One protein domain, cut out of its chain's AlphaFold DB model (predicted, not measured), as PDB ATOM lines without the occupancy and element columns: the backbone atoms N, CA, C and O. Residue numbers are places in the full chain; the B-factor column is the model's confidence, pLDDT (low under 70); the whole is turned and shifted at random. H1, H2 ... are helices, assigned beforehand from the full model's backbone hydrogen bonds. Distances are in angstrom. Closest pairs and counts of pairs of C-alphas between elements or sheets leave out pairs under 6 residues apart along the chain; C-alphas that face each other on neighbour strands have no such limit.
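Overview. This is residues 146 to 213 and 230 to 270 of the 342 residues of an uncharacterized protein of Ralstonia solanacearum (UniProt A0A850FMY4). The longest helix, H2, and H1 meet at their ends as a wide V; H6 runs back beside H1, while H5 crosses H2, with short H3 and H4 near H2's far half. The 109 printed residues, all helix by class, hold H1 to H6 in chain order. The whole is loose, radius of gyration of the C-alphas 17.6 A, spanning 51 by 32 by 21 A.

Along the chain. H2, residues 168 to 192, is 36.3 A long, from C-alpha 168 at (42.896, 13.349, 25.877). H1 is 146 to 166, 30.4 A; H3 199 to 203; H4 205 to 209; H5 237 to 250, 19.8 A; H6 253 to 269, 24.8 A, ending at (14.265, 32.214, 28.234).

Arrangement. The hub, H2, touches H5 at a steep tilt of 66 degrees, C-alphas 179 and 248 closest at 7.0 A. H1 touches H6 at a shallow tilt of 18 degrees, opposite ways, C-alphas 147 and 268 closest at 4.9 A. In each helix, every O i to N i+4 pair is within hydrogen-bond range.

Size, cuts and confidence. Residues 214 to 229 are cut out, a 23.7 A gap between C-alphas 213 and 230. No link printed whole is long. Among residues under pLDDT 70 are 198 to 213.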
ATOM      1  N   ARG A 146      17.365  37.161  19.944       85.38
ATOM      2  CA  ARG A 146      18.068  36.894  21.209       85.38
ATOM      3  C   ARG A 146      18.147  35.390  21.453       85.38
ATOM      4  O   ARG A 146      19.252  34.886  21.612       85.38
ATOM      5  N   LYS A 147      17.013  34.686  21.399       87.94
ATOM      6  CA  LYS A 147      16.944  33.232  21.581       87.94
ATOM      7  C   LYS A 147      17.824  32.506  20.567       87.94
ATOM      8  O   LYS A 147      18.705  31.764  20.966       87.94
ATOM      9  N   LYS A 148      17.681  32.796  19.268       90.00
ATOM     10  CA  LYS A 148      18.504  32.179  18.213       90.00
ATOM     11  C   LYS A 148      20.002  32.428  18.404       90.00
ATOM     12  O   LYS A 148      20.809  31.551  18.124       90.00
ATOM     13  N   SER A 149      20.401  33.631  18.810       88.56
ATOM     14  CA  SER A 149      21.816  33.940  19.033       88.56
ATOM     15  C   SER A 149      22.355  33.269  20.290       88.56
ATOM     16  O   SER A 149      23.416  32.673  20.213       88.56
ATOM     17  N   LEU A 150      21.625  33.301  21.407       91.44
ATOM     18  CA  LEU A 150      22.060  32.649  22.645       91.44
ATOM     19  C   LEU A 150      22.075  31.122  22.514       91.44
ATOM     20  O   LEU A 150      23.048  30.507  22.921       91.44
ATOM     21  N   SER A 151      21.086  30.515  21.853       91.06
ATOM     22  CA  SER A 151      21.096  29.073  21.566       91.06
ATOM     23  C   SER A 151      22.258  28.655  20.664       91.06
ATOM     24  O   SER A 151      22.764  27.553  20.812       91.06
ATOM     25  N   ARG A 152      22.712  29.522  19.745       93.56
ATOM     26  CA  ARG A 152      23.930  29.259  18.959       93.56
ATOM     27  C   ARG A 152      25.185  29.257  19.828       93.56
ATOM     28  O   ARG A 152      26.055  28.436  19.588       93.56
ATOM     29  N   VAL A 153      25.269  30.151  20.814       93.44
ATOM     30  CA  VAL A 153      26.394  30.162  21.762       93.44
ATOM     31  C   VAL A 153      26.342  28.928  22.659       93.44
ATOM     32  O   VAL A 153      27.352  28.260  22.787       93.44
ATOM     33  N   ALA A 154      25.174  28.587  23.215       93.06
ATOM     34  CA  ALA A 154      25.015  27.377  24.024       93.06
ATOM     35  C   ALA A 154      25.432  26.121  23.246       93.06
ATOM     36  O   ALA A 154      26.224  25.341  23.753       93.06
ATOM     37  N   LYS A 155      25.001  26.001  21.982       93.88
ATOM     38  CA  LYS A 155      25.436  24.909  21.111       93.88
ATOM     39  C   LYS A 155      26.954  24.899  20.896       93.88
ATOM     40  O   LYS A 155      27.549  23.842  20.953       93.88
ATOM     41  N   ALA A 156      27.583  26.050  20.671       94.56
ATOM     42  CA  ALA A 156      29.037  26.101  20.516       94.56
ATOM     43  C   ALA A 156      29.783  25.655  21.787       94.56
ATOM     44  O   ALA A 156      30.886  25.131  21.682       94.56
ATOM     45  N   VAL A 157      29.191  25.854  22.970       93.56
ATOM     46  CA  VAL A 157      29.733  25.313  24.224       93.56
ATOM     47  C   VAL A 157      29.564  23.795  24.282       93.56
ATOM     48  O   VAL A 157      30.514  23.119  24.653       93.56
ATOM     49  N   ASP A 158      28.404  23.263  23.882       92.88
ATOM     50  CA  ASP A 158      28.190  21.810  23.789       92.88
ATOM     51  C   ASP A 158      29.164  21.159  22.786       92.88
ATOM     52  O   ASP A 158      29.819  20.179  23.121       92.88
ATOM     53  N   ASP A 159      29.323  21.747  21.594       94.38
ATOM     54  CA  ASP A 159      30.240  21.256  20.557       94.38
ATOM     55  C   ASP A 159      31.712  21.304  21.043       94.38
ATOM     56  O   ASP A 159      32.509  20.426  20.718       94.38
ATOM     57  N   LEU A 160      32.089  22.323  21.833       92.06
ATOM     58  CA  LEU A 160      33.426  22.426  22.433       92.06
ATOM     59  C   LEU A 160      33.642  21.373  23.527       92.06
ATOM     60  O   LEU A 160      34.709  20.769  23.571       92.06
ATOM     61  N   LEU A 161      32.647  21.157  24.391       91.00
ATOM     62  CA  LEU A 161      32.687  20.117  25.421       91.00
ATOM     63  C   LEU A 161      32.886  18.735  24.795       91.00
ATOM     64  O   LEU A 161      33.791  18.020  25.205       91.00
ATOM     65  N   GLU A 162      32.113  18.404  23.758       92.31
ATOM     66  CA  GLU A 162      32.238  17.129  23.041       92.31
ATOM     67  C   GLU A 162      33.635  16.961  22.420       92.31
ATOM     68  O   GLU A 162      34.248  15.903  22.542       92.31
ATOM     69  N   ALA A 163      34.178  18.020  21.808       90.69
ATOM     70  CA  ALA A 163      35.521  17.987  21.231       90.69
ATOM     71  C   ALA A 163      36.614  17.756  22.293       90.69
ATOM     72  O   ALA A 163      37.534  16.973  22.064       90.69
ATOM     73  N   ILE A 164      36.499  18.395  23.462       87.44
ATOM     74  CA  ILE A 164      37.416  18.193  24.595       87.44
ATOM     75  C   ILE A 164      37.288  16.770  25.144       87.44
ATOM     76  O   ILE A 164      38.287  16.112  25.411       87.44
ATOM     77  N   GLU A 165      36.063  16.265  25.295       86.50
ATOM     78  CA  GLU A 165      35.813  14.903  25.777       86.50
ATOM     79  C   GLU A 165      36.415  13.839  24.845       86.50
ATOM     80  O   GLU A 165      36.818  12.772  25.309       86.50
ATOM     81  N   SER A 166      36.522  14.140  23.548       89.25
ATOM     82  CA  SER A 166      37.076  13.228  22.546       89.25
ATOM     83  C   SER A 166      38.607  13.212  22.431       89.25
ATOM     84  O   SER A 166      39.136  12.270  21.844       89.25
ATOM     85  N   GLU A 167      39.322  14.195  22.993       91.50
ATOM     86  CA  GLU A 167      40.774  14.365  22.815       91.50
ATOM     87  C   GLU A 167      41.503  14.464  24.166       91.50
ATOM     88  O   GLU A 167      41.457  15.496  24.836       91.50
ATOM     89  N   SER A 168      42.225  13.410  24.565       83.94
ATOM     90  CA  SER A 168      42.896  13.349  25.877       83.94
ATOM     91  C   SER A 168      43.937  14.457  26.078       83.94
ATOM     92  O   SER A 168      44.001  15.044  27.150       83.94
ATOM     93  N   GLU A 169      44.694  14.822  25.036       85.06
ATOM     94  CA  GLU A 169      45.662  15.933  25.113       85.06
ATOM     95  C   GLU A 169      44.978  17.283  25.399       85.06
ATOM     96  O   GLU A 169      45.547  18.151  26.063       85.06
ATOM     97  N   ALA A 170      43.745  17.472  24.917       82.06
ATOM     98  CA  ALA A 170      42.973  18.680  25.185       82.06
ATOM     99  C   ALA A 170      42.457  18.713  26.630       82.06
ATOM    100  O   ALA A 170      42.411  19.789  27.228       82.06
ATOM    101  N   GLN A 171      42.099  17.557  27.198       81.75
ATOM    102  CA  GLN A 171      41.712  17.436  28.607       81.75
ATOM    103  C   GLN A 171      42.878  17.815  29.517       81.75
ATOM    104  O   GLN A 171      42.738  18.739  30.320       81.75
ATOM    105  N   ASP A 172      44.039  17.195  29.298       80.19
ATOM    106  CA  ASP A 172      45.259  17.468  30.060       80.19
ATOM    107  C   ASP A 172      45.651  18.952  29.956       80.19
ATOM    108  O   ASP A 172      45.952  19.611  30.951       80.19
ATOM    109  N   SER A 173      45.594  19.526  28.747       82.06
ATOM    110  CA  SER A 173      45.937  20.935  28.527       82.06
ATOM    111  C   SER A 173      44.990  21.899  29.248       82.06
ATOM    112  O   SER A 173      45.439  22.921  29.773       82.06
ATOM    113  N   LEU A 174      43.689  21.603  29.294       81.75
ATOM    114  CA  LEU A 174      42.709  22.444  29.986       81.75
ATOM    115  C   LEU A 174      42.803  22.332  31.502       81.75
ATOM    116  O   LEU A 174      42.590  23.331  32.190       81.75
ATOM    117  N   GLU A 175      43.128  21.150  32.013       78.19
ATOM    118  CA  GLU A 175      43.421  20.947  33.427       78.19
ATOM    119  C   GLU A 175      44.647  21.769  33.844       78.19
ATOM    120  O   GLU A 175      44.568  22.556  34.786       78.19
ATOM    121  N   ILE A 176      45.734  21.701  33.066       77.50
ATOM    122  CA  ILE A 176      46.941  22.519  33.268       77.50
ATOM    123  C   ILE A 176      46.606  24.018  33.234       77.50
ATOM    124  O   ILE A 176      46.996  24.760  34.134       77.50
ATOM    125  N   ALA A 177      45.836  24.474  32.243       80.38
ATOM    126  CA  ALA A 177      45.459  25.883  32.131       80.38
ATOM    127  C   ALA A 177      44.599  26.365  33.316       80.38
ATOM    128  O   ALA A 177      44.740  27.502  33.774       80.38
ATOM    129  N   LEU A 178      43.702  25.512  33.823       79.44
ATOM    130  CA  LEU A 178      42.896  25.816  35.005       79.44
ATOM    131  C   LEU A 178      43.769  25.911  36.261       79.44
ATOM    132  O   LEU A 178      43.612  26.853  37.040       79.44
ATOM    133  N   ILE A 179      44.713  24.981  36.416       75.50
ATOM    134  CA  ILE A 179      45.709  24.969  37.490       75.50
ATOM    135  C   ILE A 179      46.520  26.268  37.499       75.50
ATOM    136  O   ILE A 179      46.606  26.934  38.531       75.50
ATOM    137  N   GLU A 180      47.075  26.664  36.352       75.56
ATOM    138  CA  GLU A 180      47.867  27.892  36.223       75.56
ATOM    139  C   GLU A 180      47.047  29.132  36.589       75.56
ATOM    140  O   GLU A 180      47.520  30.017  37.309       75.56
ATOM    141  N   TYR A 181      45.793  29.190  36.131       79.19
ATOM    142  CA  TYR A 181      44.901  30.305  36.422       79.19
ATOM    143  C   TYR A 181      44.559  30.403  37.915       79.19
ATOM    144  O   TYR A 181      44.700  31.480  38.502       79.19
ATOM    145  N   LEU A 182      44.123  29.301  38.538       77.56
ATOM    146  CA  LEU A 182      43.749  29.266  39.956       77.56
ATOM    147  C   LEU A 182      44.957  29.530  40.861       77.56
ATOM    148  O   LEU A 182      44.870  30.356  41.775       77.56
ATOM    149  N   GLY A 183      46.099  28.907  40.557       75.69
ATOM    150  CA  GLY A 183      47.363  29.156  41.246       75.69
ATOM    151  C   GLY A 183      47.761  30.630  41.176       75.69
ATOM    152  O   GLY A 183      48.015  31.253  42.207       75.69
ATOM    153  N   GLY A 184      47.713  31.229  39.983       74.44
ATOM    154  CA  GLY A 184      48.008  32.650  39.792       74.44
ATOM    155  C   GLY A 184      47.070  33.590  40.562       74.44
ATOM    156  O   GLY A 184      47.534  34.568  41.149       74.44
ATOM    157  N   GLN A 185      45.760  33.308  40.610       80.12
ATOM    158  CA  GLN A 185      44.811  34.121  41.389       80.12
ATOM    159  C   GLN A 185      45.082  34.042  42.896       80.12
ATOM    160  O   GLN A 185      45.051  35.072  43.569       80.12
ATOM    161  N   ASN A 186      45.376  32.850  43.421       78.62
ATOM    162  CA  ASN A 186      45.680  32.669  44.839       78.62
ATOM    163  C   ASN A 186      46.969  33.399  45.246       78.62
ATOM    164  O   ASN A 186      46.963  34.146  46.224       78.62
ATOM    165  N   LEU A 187      48.047  33.260  44.465       77.44
ATOM    166  CA  LEU A 187      49.305  33.971  44.724       77.44
ATOM    167  C   LEU A 187      49.118  35.488  44.692       77.44
ATOM    168  O   LEU A 187      49.643  36.200  45.545       77.44
ATOM    169  N   LYS A 188      48.330  35.985  43.734       78.62
ATOM    170  CA  LYS A 188      48.025  37.410  43.629       78.62
ATOM    171  C   LYS A 188      47.264  37.928  44.849       78.62
ATOM    172  O   LYS A 188      47.660  38.943  45.403       78.62
ATOM    173  N   MET A 189      46.206  37.237  45.271       80.62
ATOM    174  CA  MET A 189      45.420  37.617  46.451       80.62
ATOM    175  C   MET A 189      46.298  37.706  47.704       80.62
ATOM    176  O   MET A 189      46.240  38.691  48.427       80.62
ATOM    177  N   ARG A 190      47.167  36.717  47.919       77.25
ATOM    178  CA  ARG A 190      48.081  36.686  49.070       77.25
ATOM    179  C   ARG A 190      49.143  37.779  49.010       77.25
ATOM    180  O   ARG A 190      49.456  38.389  50.026       77.25
ATOM    181  N   SER A 191      49.656  38.064  47.814       78.94
ATOM    182  CA  SER A 191      50.548  39.201  47.577       78.94
ATOM    183  C   SER A 191      49.860  40.542  47.877       78.94
ATOM    184  O   SER A 191      50.448  41.389  48.548       78.94
ATOM    185  N   ASP A 192      48.605  40.712  47.448       80.06
ATOM    186  CA  ASP A 192      47.779  41.891  47.748       80.06
ATOM    187  C   ASP A 192      47.500  42.028  49.267       80.06
ATOM    188  O   ASP A 192      47.422  43.149  49.776       80.06
ATOM    189  N   ASP A 193      47.430  40.908  49.996       81.19
ATOM    190  CA  ASP A 193      47.291  40.846  51.461       81.19
ATOM    191  C   ASP A 193      48.627  41.032  52.221       81.19
ATOM    192  O   ASP A 193      48.650  41.076  53.455       81.19
ATOM    193  N   GLY A 194      49.740  41.213  51.500       79.44
ATOM    194  CA  GLY A 194      51.055  41.528  52.060       79.44
ATOM    195  C   GLY A 194      51.942  40.321  52.376       79.44
ATOM    196  O   GLY A 194      52.964  40.495  53.041       79.44
ATOM    197  N   GLU A 195      51.588  39.117  51.917       80.88
ATOM    198  CA  GLU A 195      52.478  37.952  51.995       80.88
ATOM    199  C   GLU A 195      53.639  38.079  50.987       80.88
ATOM    200  O   GLU A 195      53.443  38.426  49.817       80.88
ATOM    201  N   GLU A 196      54.864  37.765  51.421       76.19
ATOM    202  CA  GLU A 196      56.017  37.655  50.523       76.19
ATOM    203  C   GLU A 196      55.931  36.351  49.716       76.19
ATOM    204  O   GLU A 196      55.971  35.254  50.272       76.19
ATOM    205  N   ILE A 197      55.814  36.485  48.392       73.19
ATOM    206  CA  ILE A 197      55.777  35.367  47.442       73.19
ATOM    207  C   ILE A 197      57.148  35.227  46.777       73.19
ATOM    208  O   ILE A 197      57.751  36.223  46.365       73.19
ATOM    209  N   GLY A 198      57.643  33.993  46.647       67.75
ATOM    210  CA  GLY A 198      58.919  33.730  45.992       67.75
ATOM    211  C   GLY A 198      58.915  34.173  44.525       67.75
ATOM    212  O   GLY A 198      57.930  34.003  43.807       67.75
ATOM    213  N   VAL A 199      60.043  34.709  44.045       61.53
ATOM    214  CA  VAL A 199      60.184  35.190  42.656       61.53
ATOM    215  C   VAL A 199      59.904  34.075  41.639       61.53
ATOM    216  O   VAL A 199      59.201  34.304  40.659       61.53
ATOM    217  N   ASP A 200      60.377  32.857  41.899       62.09
ATOM    218  CA  ASP A 200      60.151  31.705  41.015       62.09
ATOM    219  C   ASP A 200      58.680  31.256  40.986       62.09
ATOM    220  O   ASP A 200      58.172  30.877  39.935       62.09
ATOM    221  N   GLU A 201      57.974  31.366  42.113       62.78
ATOM    222  CA  GLU A 201      56.551  31.016  42.244       62.78
ATOM    223  C   GLU A 201      55.653  32.050  41.551       62.78
ATOM    224  O   GLU A 201      54.618  31.710  40.986       62.78
ATOM    225  N   SER A 202      56.077  33.318  41.553       59.44
ATOM    226  CA  SER A 202      55.391  34.409  40.852       59.44
ATOM    227  C   SER A 202      55.508  34.326  39.323       59.44
ATOM    228  O   SER A 202      54.656  34.859  38.610       59.44
ATOM    229  N   LEU A 203      56.566  33.679  38.821       58.06
ATOM    230  CA  LEU A 203      56.860  33.535  37.392       58.06
ATOM    231  C   LEU A 203      56.273  32.249  36.799       58.06
ATOM    232  O   LEU A 203      55.926  32.239  35.620       58.06
ATOM    233  N   ASP A 204      56.167  31.187  37.600       62.34
ATOM    234  CA  ASP A 204      55.642  29.887  37.188       62.34
ATOM    235  C   ASP A 204      54.850  29.247  38.348       62.34
ATOM    236  O   ASP A 204      55.431  28.567  39.205       62.34
ATOM    237  N   PRO A 205      53.515  29.430  38.386       57.78
ATOM    238  CA  PRO A 205      52.661  28.820  39.402       57.78
ATOM    239  C   PRO A 205      52.782  27.292  39.424       57.78
ATOM    240  O   PRO A 205      52.617  26.677  40.475       57.78
ATOM    241  N   PHE A 206      53.130  26.673  38.289       58.31
ATOM    242  CA  PHE A 206      53.303  25.231  38.172       58.31
ATOM    243  C   PHE A 206      54.497  24.738  38.996       58.31
ATOM    244  O   PHE A 206      54.437  23.656  39.571       58.31
ATOM    245  N   ARG A 207      55.560  25.540  39.151       58.62
ATOM    246  CA  ARG A 207      56.698  25.202  40.032       58.62
ATOM    247  C   ARG A 207      56.356  25.268  41.514       58.62
ATOM    248  O   ARG A 207      56.918  24.499  42.286       58.62
ATOM    249  N   ALA A 208      55.440  26.151  41.905       54.19
ATOM    250  CA  ALA A 208      54.969  26.251  43.287       54.19
ATOM    251  C   ALA A 208      54.074  25.064  43.696       54.19
ATOM    252  O   ALA A 208      53.883  24.819  44.888       54.19
ATOM    253  N   LEU A 209      53.521  24.364  42.699       54.59
ATOM    254  CA  LEU A 209      52.512  23.313  42.832       54.59
ATOM    255  C   LEU A 209      53.030  21.932  42.407       54.59
ATOM    256  O   LEU A 209      52.432  20.921  42.755       54.59
ATOM    257  N   SER A 210      54.137  21.863  41.665       54.19
ATOM    258  CA  SER A 210      54.748  20.604  41.259       54.19
ATOM    259  C   SER A 210      55.409  19.955  42.475       54.19
ATOM    260  O   SER A 210      56.297  20.567  43.080       54.19
ATOM    261  N   PRO A 211      55.036  18.716  42.844       46.12
ATOM    262  CA  PRO A 211      55.858  17.941  43.747       46.12
ATOM    263  C   PRO A 211      57.162  17.678  43.000       46.12
ATOM    264  O   PRO A 211      57.239  16.806  42.132       46.12
ATOM    265  N   ALA A 212      58.197  18.463  43.296       43.94
ATOM    266  CA  ALA A 212      59.540  18.081  42.914       43.94
ATOM    267  C   ALA A 212      59.725  16.640  43.402       43.94
ATOM    268  O   ALA A 212      59.380  16.325  44.541       43.94
ATOM    269  N   ILE A 213      60.209  15.758  42.524       39.31
ATOM    270  CA  ILE A 213      60.622  14.400  42.881       39.31
ATOM    271  C   ILE A 213      61.816  14.557  43.833       39.31
ATOM    272  O   ILE A 213      62.973  14.485  43.431       39.31
ATOM    273  N   LYS A 230      48.566  29.259  58.187       70.00
ATOM    274  CA  LYS A 230      50.001  29.333  57.855       70.00
ATOM    275  C   LYS A 230      50.237  30.167  56.580       70.00
ATOM    276  O   LYS A 230      49.486  29.978  55.615       70.00
ATOM    277  N   PRO A 231      51.251  31.055  56.547       71.38
ATOM    278  CA  PRO A 231      51.697  31.747  55.335       71.38
ATOM    279  C   PRO A 231      52.022  30.780  54.190       71.38
ATOM    280  O   PRO A 231      52.515  29.679  54.430       71.38
ATOM    281  N   TRP A 232      51.793  31.190  52.938       74.12
ATOM    282  CA  TRP A 232      51.934  30.316  51.762       74.12
ATOM    283  C   TRP A 232      53.311  29.654  51.643       74.12
ATOM    284  O   TRP A 232      53.408  28.464  51.348       74.12
ATOM    285  N   HIS A 233      54.376  30.402  51.936       71.50
ATOM    286  CA  HIS A 233      55.750  29.906  51.869       71.50
ATOM    287  C   HIS A 233      56.043  28.779  52.879       71.50
ATOM    288  O   HIS A 233      56.954  27.989  52.646       71.50
ATOM    289  N   GLU A 234      55.258  28.663  53.956       73.31
ATOM    290  CA  GLU A 234      55.391  27.612  54.975       73.31
ATOM    291  C   GLU A 234      54.625  26.329  54.621       73.31
ATOM    292  O   GLU A 234      54.780  25.311  55.294       73.31
ATOM    293  N   TRP A 235      53.784  26.350  53.581       71.69
ATOM    294  CA  TRP A 235      53.084  25.150  53.126       71.69
ATOM    295  C   TRP A 235      54.047  24.231  52.382       71.69
ATOM    296  O   TRP A 235      54.814  24.699  51.534       71.69
ATOM    297  N   SER A 236      53.960  22.924  52.639       73.25
ATOM    298  CA  SER A 236      54.714  21.937  51.868       73.25
ATOM    299  C   SER A 236      54.225  21.895  50.415       73.25
ATOM    300  O   SER A 236      53.062  22.189  50.127       73.25
ATOM    301  N   SER A 237      55.085  21.485  49.477       65.56
ATOM    302  CA  SER A 237      54.676  21.286  48.076       65.56
ATOM    303  C   SER A 237      53.518  20.288  47.951       65.56
ATOM    304  O   SER A 237      52.667  20.450  47.082       65.56
ATOM    305  N   PHE A 238      53.455  19.291  48.841       65.19
ATOM    306  CA  PHE A 238      52.375  18.307  48.887       65.19
ATOM    307  C   PHE A 238      51.041  18.934  49.318       65.19
ATOM    308  O   PHE A 238      50.025  18.675  48.683       65.19
ATOM    309  N   ASP A 239      51.042  19.810  50.325       70.56
ATOM    310  CA  ASP A 239      49.823  20.489  50.792       70.56
ATOM    311  C   ASP A 239      49.311  21.512  49.775       70.56
ATOM    312  O   ASP A 239      48.106  21.624  49.549       70.56
ATOM    313  N   ARG A 240      50.222  22.243  49.116       72.81
ATOM    314  CA  ARG A 240      49.862  23.173  48.032       72.81
ATOM    315  C   ARG A 240      49.251  22.427  46.846       72.81
ATOM    316  O   ARG A 240      48.256  22.886  46.290       72.81
ATOM    317  N   TYR A 241      49.820  21.273  46.491       66.75
ATOM    318  CA  TYR A 241      49.282  20.385  45.461       66.75
ATOM    319  C   TYR A 241      47.932  19.779  45.869       66.75
ATOM    320  O   TYR A 241      47.016  19.748  45.054       66.75
ATOM    321  N   GLY A 242      47.776  19.362  47.130       69.31
ATOM    322  CA  GLY A 242      46.520  18.845  47.677       69.31
ATOM    323  C   GLY A 242      45.392  19.875  47.637       69.31
ATOM    324  O   GLY A 242      44.334  19.590  47.089       69.31
ATOM    325  N   TRP A 243      45.641  21.102  48.107       78.25
ATOM    326  CA  TRP A 243      44.676  22.204  48.002       78.25
ATOM    327  C   TRP A 243      44.282  22.490  46.552       78.25
ATOM    328  O   TRP A 243      43.102  22.629  46.246       78.25
ATOM    329  N   LEU A 244      45.256  22.552  45.644       71.31
ATOM    330  CA  LEU A 244      44.992  22.794  44.231       71.31
ATOM    331  C   LEU A 244      44.156  21.671  43.612       71.31
ATOM    332  O   LEU A 244      43.220  21.946  42.868       71.31
ATOM    333  N   HIS A 245      44.494  20.417  43.906       69.12
ATOM    334  CA  HIS A 245      43.745  19.263  43.431       69.12
ATOM    335  C   HIS A 245      42.317  19.271  43.993       69.12
ATOM    336  O   HIS A 245      41.373  18.995  43.257       69.12
ATOM    337  N   ASP A 246      42.126  19.652  45.256       70.69
ATOM    338  CA  ASP A 246      40.800  19.828  45.852       70.69
ATOM    339  C   ASP A 246      40.013  20.954  45.152       70.69
ATOM    340  O   ASP A 246      38.859  20.758  44.787       70.69
ATOM    341  N   GLU A 247      40.628  22.102  44.857       72.00
ATOM    342  CA  GLU A 247      39.972  23.206  44.135       72.00
ATOM    343  C   GLU A 247      39.636  22.862  42.673       72.00
ATOM    344  O   GLU A 247      38.542  23.162  42.191       72.00
ATOM    345  N   VAL A 248      40.545  22.189  41.960       65.69
ATOM    346  CA  VAL A 248      40.334  21.741  40.572       65.69
ATOM    347  C   VAL A 248      39.291  20.624  40.506       65.69
ATOM    348  O   VAL A 248      38.441  20.632  39.616       65.69
ATOM    349  N   SER A 249      39.304  19.692  41.465       62.38
ATOM    350  CA  SER A 249      38.313  18.611  41.553       62.38
ATOM    351  C   SER A 249      36.930  19.093  42.004       62.38
ATOM    352  O   SER A 249      35.933  18.452  41.679       62.38
ATOM    353  N   MET A 250      36.845  20.236  42.695       64.25
ATOM    354  CA  MET A 250      35.576  20.894  43.017       64.25
ATOM    355  C   MET A 250      34.956  21.641  41.831       64.25
ATOM    356  O   MET A 250      33.757  21.929  41.868       64.25
ATOM    357  N   THR A 251      35.734  22.045  40.823       64.00
ATOM    358  CA  THR A 251      35.220  22.800  39.671       64.00
ATOM    359  C   THR A 251      36.092  22.572  38.438       64.00
ATOM    360  O   THR A 251      36.959  23.379  38.103       64.00
ATOM    361  N   GLY A 252      35.839  21.477  37.721       73.69
ATOM    362  CA  GLY A 252      36.555  21.173  36.480       73.69
ATOM    363  C   GLY A 252      36.198  22.141  35.341       73.69
ATOM    364  O   GLY A 252      35.108  22.720  35.301       73.69
ATOM    365  N   MET A 253      37.081  22.287  34.343       79.81
ATOM    366  CA  MET A 253      36.826  23.154  33.177       79.81
ATOM    367  C   MET A 253      35.535  22.766  32.431       79.81
ATOM    368  O   MET A 253      34.780  23.633  31.984       79.81
ATOM    369  N   ALA A 254      35.230  21.468  32.356       81.44
ATOM    370  CA  ALA A 254      33.977  20.974  31.792       81.44
ATOM    371  C   ALA A 254      32.747  21.454  32.589       81.44
ATOM    372  O   ALA A 254      31.761  21.904  32.004       81.44
ATOM    373  N   GLU A 255      32.813  21.451  33.922       82.25
ATOM    374  CA  GLU A 255      31.730  21.933  34.786       82.25
ATOM    375  C   GLU A 255      31.525  23.448  34.657       82.25
ATOM    376  O   GLU A 255      30.383  23.914  34.604       82.25
ATOM    377  N   LEU A 256      32.604  24.227  34.510       83.12
ATOM    378  CA  LEU A 256      32.525  25.666  34.226       83.12
ATOM    379  C   LEU A 256      31.840  25.951  32.890       83.12
ATOM    380  O   LEU A 256      31.001  26.856  32.796       83.12
ATOM    381  N   LEU A 257      32.173  25.181  31.853       87.62
ATOM    382  CA  LEU A 257      31.544  25.292  30.539       87.62
ATOM    383  C   LEU A 257      30.058  24.906  30.601       87.62
ATOM    384  O   LEU A 257      29.217  25.652  30.092       87.62
ATOM    385  N   ILE A 258      29.709  23.826  31.307       88.12
ATOM    386  CA  ILE A 258      28.320  23.423  31.577       88.12
ATOM    387  C   ILE A 258      27.559  24.537  32.307       88.12
ATOM    388  O   ILE A 258      26.477  24.944  31.874       88.12
ATOM    389  N   PHE A 259      28.141  25.106  33.363       87.44
ATOM    390  CA  PHE A 259      27.551  26.221  34.100       87.44
ATOM    391  C   PHE A 259      27.325  27.446  33.203       87.44
ATOM    392  O   PHE A 259      26.253  28.064  33.226       87.44
ATOM    393  N   CYS A 260      28.306  27.793  32.365       87.56
ATOM    394  CA  CYS A 260      28.191  28.890  31.407       87.56
ATOM    395  C   CYS A 260      27.063  28.643  30.399       87.56
ATOM    396  O   CYS A 260      26.225  29.526  30.180       87.56
ATOM    397  N   ARG A 261      27.004  27.442  29.820       91.88
ATOM    398  CA  ARG A 261      25.939  27.021  28.904       91.88
ATOM    399  C   ARG A 261      24.567  27.143  29.558       91.88
ATOM    400  O   ARG A 261      23.659  27.731  28.965       91.88
ATOM    401  N   ASP A 262      24.408  26.640  30.775       91.31
ATOM    402  CA  ASP A 262      23.127  26.645  31.480       91.31
ATOM    403  C   ASP A 262      22.669  28.072  31.794       91.31
ATOM    404  O   ASP A 262      21.501  28.417  31.582       91.31
ATOM    405  N   ARG A 263      23.598  28.964  32.168       90.31
ATOM    406  CA  ARG A 263      23.307  30.400  32.302       90.31
ATOM    407  C   ARG A 263      22.894  31.036  30.980       90.31
ATOM    408  O   ARG A 263      21.953  31.830  30.964       90.31
ATOM    409  N   ILE A 264      23.551  30.707  29.869       91.38
ATOM    410  CA  ILE A 264      23.186  31.214  28.535       91.38
ATOM    411  C   ILE A 264      21.786  30.732  28.136       91.38
ATOM    412  O   ILE A 264      20.979  31.520  27.632       91.38
ATOM    413  N   ASN A 265      21.470  29.466  28.409       90.19
ATOM    414  CA  ASN A 265      20.155  28.888  28.166       90.19
ATOM    415  C   ASN A 265      19.075  29.558  29.022       90.19
ATOM    416  O   ASN A 265      18.029  29.935  28.487       90.19
ATOM    417  N   ALA A 266      19.337  29.799  30.308       89.56
ATOM    418  CA  ALA A 266      18.434  30.548  31.180       89.56
ATOM    419  C   ALA A 266      18.206  31.978  30.654       89.56
ATOM    420  O   ALA A 266      17.062  32.405  30.475       89.56
ATOM    421  N   LEU A 267      19.281  32.687  30.286       86.75
ATOM    422  CA  LEU A 267      19.219  34.020  29.675       86.75
ATOM    423  C   LEU A 267      18.413  34.033  28.365       86.75
ATOM    424  O   LEU A 267      17.814  35.055  28.027       86.75
ATOM    425  N   ALA A 268      18.389  32.937  27.606       85.12
ATOM    426  CA  ALA A 268      17.597  32.831  26.382       85.12
ATOM    427  C   ALA A 268      16.085  32.758  26.643       85.12
ATOM    428  O   ALA A 268      15.309  33.142  25.763       85.12
ATOM    429  N   GLN A 269      15.672  32.298  27.829       84.25
ATOM    430  CA  GLN A 269      14.265  32.214  28.234       84.25
ATOM    431  C   GLN A 269      13.775  33.466  28.969       84.25
ATOM    432  O   GLN A 269      12.568  33.686  29.072       84.25
ATOM    433  N   GLU A 270      14.683  34.309  29.462       83.88
ATOM    434  CA  GLU A 270      14.294  35.542  30.136       83.88
ATOM    435  C   GLU A 270      13.523  36.495  29.207       83.88
ATOM    436  O   GLU A 270      13.956  36.767  28.073       83.88
TER     437      GLU A 270